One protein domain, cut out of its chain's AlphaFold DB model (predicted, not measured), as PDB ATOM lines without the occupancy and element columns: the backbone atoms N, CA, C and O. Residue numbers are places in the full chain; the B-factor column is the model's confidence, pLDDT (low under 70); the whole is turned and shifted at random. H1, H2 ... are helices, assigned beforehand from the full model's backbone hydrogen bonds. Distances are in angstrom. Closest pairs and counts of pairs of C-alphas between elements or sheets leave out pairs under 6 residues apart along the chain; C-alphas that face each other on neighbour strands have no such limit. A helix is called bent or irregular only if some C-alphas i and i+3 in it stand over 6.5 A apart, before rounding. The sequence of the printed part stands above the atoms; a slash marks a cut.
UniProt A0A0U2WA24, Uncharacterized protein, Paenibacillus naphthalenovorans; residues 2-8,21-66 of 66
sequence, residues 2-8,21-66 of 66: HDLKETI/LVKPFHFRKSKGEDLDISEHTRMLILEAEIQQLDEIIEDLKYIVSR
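Overview. This is residues 2 to 8 and 21 to 66 of the 66 residues of an uncharacterized protein of Paenibacillus naphthalenovorans (UniProt A0A0U2WA24). One long helix, H3, makes the length of a rod, and two short helices pack on it at separate places: H1 beside its last turns, at a shallow tilt, and H2 beside its first part, at a steep tilt. H1 and H2 are apart from each other, and the loop of residues 31 to 36 after H2 folds the chain back into H3. The printed part has 53 residues with three named helices, in the order H1, H2, H3, and no named strand; the class is all helix. The whole is extended, with a radius of gyration of the C-alphas of 15.8 A, and its C-alphas span 46 by 18 by 14 A.

Arrangement. The longest helix is H3, residues 37 to 65. H2, residues 21 to 30, touches H3, and H3 touches H2 with its residues 39 to 47 alone. The closest C-alphas of the two are those of Val 22 and Met 43, 5.9 A apart. Their lines stand at a steep tilt of 56 degrees, opposite ways, though the line of H2 is a rough one. H1, residues 2 to 8, touches H3, and H3 touches H1 with its residues 57 to 64 alone. Their closest C-alphas are those of Ile 8 and Ile 57, 6.1 A apart. H1 and H3 run opposite ways at a shallow tilt of 31 degrees. H1 and H2 are apart. In H1 and H3 every pair of O i and N i+4 is within hydrogen-bond range; in H2 it is 5 of 6.

Along the chain. H3 has 29 residues, from Ile 37, with its C-alpha at (152.844, 126.011, 150.030), to Ser 65, with its C-alpha at (170.003, 153.733, 176.707); these two C-alphas are 42.1 A apart. H2 has 10 residues, from Leu 21 to Ser 30, and measures 15.6 A from first to last C-alpha. H2 is irregular, but only just: C-alphas 21 and 24 are 6.8 A apart. H1 has 7 residues, from His 2, with its C-alpha at (157.583, 157.125, 179.187), to Ile 8, and measures 10.2 A from first to last C-alpha.

Size, cuts and confidence. The two C-alphas farthest apart are those of Glu 33 and Arg 66, 46.2 A. The C-alphas of His 2 and Arg 66, the first and last printed residues, are 14.6 A apart, and Arg 66 is the chain's last residue. Residues 9 to 20, the link from H1 to H2 across the cut, are not printed, and C-alphas 8 and 21 are 19.9 A apart. The link from H2 to H3, 6 residues, is short. The mean pLDDT of the printed part is 94.5, and residues 2 and 66 are under 70.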
ATOM      1  N   HIS A   2     158.597 158.094 178.733       68.88
ATOM      2  CA  HIS A   2     157.583 157.125 179.187       68.88
ATOM      3  C   HIS A   2     156.913 156.381 178.012       68.88
ATOM      4  O   HIS A   2     156.948 155.153 177.973       68.88
ATOM      5  N   ASP A   3     156.479 157.121 176.991       83.69
ATOM      6  CA  ASP A   3     155.803 156.575 175.800       83.69
ATOM      7  C   ASP A   3     156.683 155.610 174.987       83.69
ATOM      8  O   ASP A   3     156.199 154.658 174.375       83.69
ATOM      9  N   LEU A   4     158.004 155.818 175.011       86.88
ATOM     10  CA  LEU A   4     158.954 154.981 174.282       86.88
ATOM     11  C   LEU A   4     159.159 153.628 174.972       86.88
ATOM     12  O   LEU A   4     159.193 152.597 174.308       86.88
ATOM     13  N   LYS A   5     159.218 153.616 176.311       90.19
ATOM     14  CA  LYS A   5     159.273 152.372 177.094       90.19
ATOM     15  C   LYS A   5     157.994 151.550 176.927       90.19
ATOM     16  O   LYS A   5     158.069 150.333 176.780       90.19
ATOM     17  N   GLU A   6     156.836 152.207 176.900       93.50
ATOM     18  CA  GLU A   6     155.565 151.533 176.630       93.50
ATOM     19  C   GLU A   6     155.518 150.963 175.204       93.50
ATOM     20  O   GLU A   6     155.119 149.816 175.005       93.50
ATOM     21  N   THR A   7     155.998 151.722 174.214       93.81
ATOM     22  CA  THR A   7     156.096 151.266 172.818       93.81
ATOM     23  C   THR A   7     156.978 150.022 172.691       93.81
ATOM     24  O   THR A   7     156.551 149.037 172.087       93.81
ATOM     25  N   ILE A   8     158.159 150.019 173.321       95.25
ATOM     26  CA  ILE A   8     159.051 148.849 173.359       95.25
ATOM     27  C   ILE A   8     158.322 147.642 173.959       95.25
ATOM     28  O   ILE A   8     158.307 146.574 173.350       95.25
ATOM     29  N   LEU A  21     153.419 131.859 167.256       98.19
ATOM     30  CA  LEU A  21     152.719 131.478 166.025       98.19
ATOM     31  C   LEU A  21     153.616 130.729 165.033       98.19
ATOM     32  O   LEU A  21     153.110 129.869 164.318       98.19
ATOM     33  N   VAL A  22     154.917 131.033 164.981       97.94
ATOM     34  CA  VAL A  22     155.848 130.365 164.053       97.94
ATOM     35  C   VAL A  22     156.351 129.012 164.578       97.94
ATOM     36  O   VAL A  22     156.617 128.096 163.801       97.94
ATOM     37  N   LYS A  23     156.418 128.843 165.909       97.50
ATOM     38  CA  LYS A  23     156.889 127.615 166.583       97.50
ATOM     39  C   LYS A  23     156.283 126.310 166.038       97.50
ATOM     40  O   LYS A  23     157.058 125.382 165.814       97.50
ATOM     41  N   PRO A  24     154.958 126.191 165.812       97.75
ATOM     42  CA  PRO A  24     154.370 124.963 165.282       97.75
ATOM     43  C   PRO A  24     154.921 124.566 163.908       97.75
ATOM     44  O   PRO A  24     155.150 123.382 163.675       97.75
ATOM     45  N   PHE A  25     155.193 125.531 163.021       97.50
ATOM     46  CA  PHE A  25     155.765 125.250 161.699       97.50
ATOM     47  C   PHE A  25     157.191 124.702 161.814       97.50
ATOM     48  O   PHE A  25     157.511 123.681 161.209       97.50
ATOM     49  N   HIS A  26     158.030 125.314 162.656       97.19
ATOM     50  CA  HIS A  26     159.374 124.800 162.930       97.19
ATOM     51  C   HIS A  26     159.352 123.418 163.583       97.19
ATOM     52  O   HIS A  26     160.161 122.562 163.229       97.19
ATOM     53  N   PHE A  27     158.426 123.188 164.518       97.31
ATOM     54  CA  PHE A  27     158.269 121.889 165.161       97.31
ATOM     55  C   PHE A  27     157.951 120.808 164.127       97.31
ATOM     56  O   PHE A  27     158.669 119.812 164.062       97.31
ATOM     57  N   ARG A  28     156.959 121.039 163.262       97.06
ATOM     58  CA  ARG A  28     156.602 120.123 162.169       97.06
ATOM     59  C   ARG A  28     157.775 119.876 161.217       97.06
ATOM     60  O   ARG A  28     158.143 118.722 161.005       97.06
ATOM     61  N   LYS A  29     158.478 120.927 160.768       94.62
ATOM     62  CA  LYS A  29     159.703 120.769 159.954       94.62
ATOM     63  C   LYS A  29     160.783 119.945 160.664       94.62
ATOM     64  O   LYS A  29     161.420 119.113 160.029       94.62
ATOM     65  N   SER A  30     160.981 120.125 161.972       95.38
ATOM     66  CA  SER A  30     161.959 119.337 162.748       95.38
ATOM     67  C   SER A  30     161.573 117.860 162.905       95.38
ATOM     68  O   SER A  30     162.437 117.026 163.168       95.38
ATOM     69  N   LYS A  31     160.288 117.527 162.725       97.00
ATOM     70  CA  LYS A  31     159.778 116.152 162.649       97.00
ATOM     71  C   LYS A  31     159.857 115.559 161.240       97.00
ATOM     72  O   LYS A  31     159.531 114.389 161.077       97.00
ATOM     73  N   GLY A  32     160.320 116.333 160.257       94.81
ATOM     74  CA  GLY A  32     160.364 115.928 158.854       94.81
ATOM     75  C   GLY A  32     159.001 115.979 158.166       94.81
ATOM     76  O   GLY A  32     158.825 115.331 157.142       94.81
ATOM     77  N   GLU A  33     158.033 116.709 158.729       95.69
ATOM     78  CA  GLU A  33     156.757 116.946 158.060       95.69
ATOM     79  C   GLU A  33     156.913 118.033 156.996       95.69
ATOM     80  O   GLU A  33     157.430 119.124 157.274       95.69
ATOM     81  N   ASP A  34     156.405 117.752 155.799       93.56
ATOM     82  CA  ASP A  34     156.291 118.750 154.748       93.56
ATOM     83  C   ASP A  34     155.169 119.737 155.084       93.56
ATOM     84  O   ASP A  34     154.057 119.366 155.478       93.56
ATOM     85  N   LEU A  35     155.486 121.021 154.938       95.25
ATOM     86  CA  LEU A  35     154.501 122.092 154.970       95.25
ATOM     87  C   LEU A  35     153.942 122.261 153.564       95.25
ATOM     88  O   LEU A  35     154.708 122.268 152.595       95.25
ATOM     89  N   ASP A  36     152.632 122.459 153.443       96.81
ATOM     90  CA  ASP A  36     152.089 122.880 152.155       96.81
ATOM     91  C   ASP A  36     152.585 124.295 151.782       96.81
ATOM     92  O   ASP A  36     153.174 125.021 152.591       96.81
ATOM     93  N   ILE A  37     152.365 124.711 150.532       97.19
ATOM     94  CA  ILE A  37     152.844 126.011 150.030       97.19
ATOM     95  C   ILE A  37     152.296 127.179 150.866       97.19
ATOM     96  O   ILE A  37     153.015 128.153 151.110       97.19
ATOM     97  N   SER A  38     151.045 127.097 151.321       97.81
ATOM     98  CA  SER A  38     150.399 128.132 152.133       97.81
ATOM     99  C   SER A  38     151.017 128.199 153.529       97.81
ATOM    100  O   SER A  38     151.372 129.279 154.008       97.81
ATOM    101  N   GLU A  39     151.222 127.047 154.161       97.56
ATOM    102  CA  GLU A  39     151.883 126.915 155.458       97.56
ATOM    103  C   GLU A  39     153.325 127.417 155.406       97.56
ATOM    104  O   GLU A  39     153.744 128.194 156.268       97.56
ATOM    105  N   HIS A  40     154.072 127.034 154.370       97.31
ATOM    106  CA  HIS A  40     155.445 127.476 154.176       97.31
ATOM    107  C   HIS A  40     155.521 128.990 153.953       97.31
ATOM    108  O   HIS A  40     156.312 129.669 154.605       97.31
ATOM    109  N   THR A  41     154.645 129.537 153.107       98.06
ATOM    110  CA  THR A  41     154.553 130.987 152.870       98.06
ATOM    111  C   THR A  41     154.235 131.735 154.163       98.06
ATOM    112  O   THR A  41     154.875 132.736 154.484       98.06
ATOM    113  N   ARG A  42     153.279 131.234 154.951       97.88
ATOM    114  CA  ARG A  42     152.905 131.835 156.234       97.88
ATOM    115  C   ARG A  42     154.046 131.792 157.247       97.88
ATOM    116  O   ARG A  42     154.225 132.761 157.981       97.88
ATOM    117  N   MET A  43     154.804 130.699 157.286       97.94
ATOM    118  CA  MET A  43     155.995 130.579 158.125       97.94
ATOM    119  C   MET A  43     157.039 131.638 157.745       97.94
ATOM    120  O   MET A  43     157.460 132.385 158.621       97.94
ATOM    121  N   LEU A  44     157.377 131.768 156.456       98.25
ATOM    122  CA  LEU A  44     158.356 132.754 155.971       98.25
ATOM    123  C   LEU A  44     157.940 134.198 156.286       98.25
ATOM    124  O   LEU A  44     158.763 135.007 156.708       98.25
ATOM    125  N   ILE A  45     156.654 134.527 156.121       98.44
ATOM    126  CA  ILE A  45     156.130 135.853 156.481       98.44
ATOM    127  C   ILE A  45     156.301 136.102 157.983       98.44
ATOM    128  O   ILE A  45     156.781 137.163 158.376       98.44
ATOM    129  N   LEU A  46     155.948 135.127 158.828       98.25
ATOM    130  CA  LEU A  46     156.110 135.256 160.277       98.25
ATOM    131  C   LEU A  46     157.580 135.425 160.680       98.25
ATOM    132  O   LEU A  46     157.863 136.230 161.562       98.25
ATOM    133  N   GLU A  47     158.501 134.693 160.053       98.44
ATOM    134  CA  GLU A  47     159.945 134.823 160.285       98.44
ATOM    135  C   GLU A  47     160.442 136.233 159.940       98.44
ATOM    136  O   GLU A  47     161.111 136.861 160.761       98.44
ATOM    137  N   ALA A  48     160.050 136.764 158.778       98.56
ATOM    138  CA  ALA A  48     160.420 138.113 158.357       98.56
ATOM    139  C   ALA A  48     159.879 139.189 159.316       98.56
ATOM    140  O   ALA A  48     160.604 140.099 159.711       98.56
ATOM    141  N   GLU A  49     158.619 139.073 159.742       98.38
ATOM    142  CA  GLU A  49     158.024 140.001 160.710       98.38
ATOM    143  C   GLU A  49     158.686 139.915 162.093       98.38
ATOM    144  O   GLU A  49     158.797 140.924 162.790       98.38
ATOM    145  N   ILE A  50     159.095 138.715 162.523       98.69
ATOM    146  CA  ILE A  50     159.837 138.520 163.775       98.69
ATOM    147  C   ILE A  50     161.185 139.228 163.698       98.69
ATOM    148  O   ILE A  50     161.516 139.962 164.626       98.69
ATOM    149  N   GLN A  51     161.922 139.043 162.600       98.50
ATOM    150  CA  GLN A  51     163.218 139.684 162.401       98.50
ATOM    151  C   GLN A  51     163.094 141.214 162.444       98.50
ATOM    152  O   GLN A  51     163.805 141.861 163.206       98.50
ATOM    153  N   GLN A  52     162.135 141.783 161.709       98.31
ATOM    154  CA  GLN A  52     161.891 143.231 161.711       98.31
ATOM    155  C   GLN A  52     161.550 143.769 163.108       98.31
ATOM    156  O   GLN A  52     161.989 144.854 163.483       98.31
ATOM    157  N   LEU A  53     160.758 143.029 163.892       98.19
ATOM    158  CA  LEU A  53     160.431 143.432 165.261       98.19
ATOM    159  C   LEU A  53     161.641 143.368 166.191       98.19
ATOM    160  O   LEU A  53     161.797 144.273 167.006       98.19
ATOM    161  N   ASP A  54     162.460 142.318 166.091       98.19
ATOM    162  CA  ASP A  54     163.690 142.195 166.878       98.19
ATOM    163  C   ASP A  54     164.629 143.388 166.583       98.19
ATOM    164  O   ASP A  54     165.055 144.056 167.528       98.19
ATOM    165  N   GLU A  55     164.844 143.735 165.307       98.19
ATOM    166  CA  GLU A  55     165.665 144.886 164.875       98.19
ATOM    167  C   GLU A  55     165.125 146.224 165.416       98.19
ATOM    168  O   GLU A  55     165.849 146.989 166.053       98.19
ATOM    169  N   ILE A  56     163.821 146.490 165.256       97.06
ATOM    170  CA  ILE A  56     163.205 147.733 165.752       97.06
ATOM    171  C   ILE A  56     163.308 147.833 167.279       97.06
ATOM    172  O   ILE A  56     163.561 148.909 167.820       97.06
ATOM    173  N   ILE A  57     163.084 146.735 168.007       96.94
ATOM    174  CA  ILE A  57     163.191 146.732 169.472       96.94
ATOM    175  C   ILE A  57     164.625 147.053 169.902       96.94
ATOM    176  O   ILE A  57     164.805 147.806 170.863       96.94
ATOM    177  N   GLU A  58     165.626 146.498 169.220       96.56
ATOM    178  CA  GLU A  58     167.037 146.770 169.487       96.56
ATOM    179  C   GLU A  58     167.378 148.249 169.265       96.56
ATOM    180  O   GLU A  58     167.886 148.899 170.185       96.56
ATOM    181  N   ASP A  59     166.993 148.810 168.117       95.81
ATOM    182  CA  ASP A  59     167.200 150.225 167.791       95.81
ATOM    183  C   ASP A  59     166.558 151.152 168.834       95.81
ATOM    184  O   ASP A  59     167.174 152.105 169.325       95.81
ATOM    185  N   LEU A  60     165.317 150.861 169.234       93.88
ATOM    186  CA  LEU A  60     164.612 151.654 170.238       93.88
ATOM    187  C   LEU A  60     165.259 151.546 171.622       93.88
ATOM    188  O   LEU A  60     165.366 152.551 172.331       93.88
ATOM    189  N   LYS A  61     165.709 150.351 172.021       93.75
ATOM    190  CA  LYS A  61     166.440 150.152 173.282       93.75
ATOM    191  C   LYS A  61     167.750 150.926 173.286       93.75
ATOM    192  O   LYS A  61     168.062 151.564 174.293       93.75
ATOM    193  N   TYR A  62     168.470 150.923 172.170       93.94
ATOM    194  CA  TYR A  62     169.694 151.692 172.011       93.94
ATOM    195  C   TYR A  62     169.450 153.195 172.198       93.94
ATOM    196  O   TYR A  62     170.155 153.832 172.984       93.94
ATOM    197  N   ILE A  63     168.404 153.745 171.570       90.81
ATOM    198  CA  ILE A  63     168.012 155.158 171.718       90.81
ATOM    199  C   ILE A  63     167.662 155.501 173.173       90.81
ATOM    200  O   ILE A  63     168.051 156.560 173.648       90.81
ATOM    201  N   VAL A  64     166.949 154.623 173.887       88.06
ATOM    202  CA  VAL A  64     166.584 154.835 175.305       88.06
ATOM    203  C   VAL A  64     167.790 154.742 176.246       88.06
ATOM    204  O   VAL A  64     167.766 155.337 177.321       88.06
ATOM    205  N   SER A  65     168.804 153.953 175.886       80.44
ATOM    206  CA  SER A  65     170.003 153.733 176.707       80.44
ATOM    207  C   SER A  65     171.061 154.841 176.605       80.44
ATOM    208  O   SER A  65     172.014 154.829 177.385       80.44
ATOM    209  N   ARG A  66     170.897 155.773 175.659       59.84
ATOM    210  CA  ARG A  66     171.709 156.986 175.490       59.84
ATOM    211  C   ARG A  66     171.076 158.175 176.206       59.84
ATOM    212  O   ARG A  66     171.861 159.017 176.690       59.84
TER     213      ARG A  66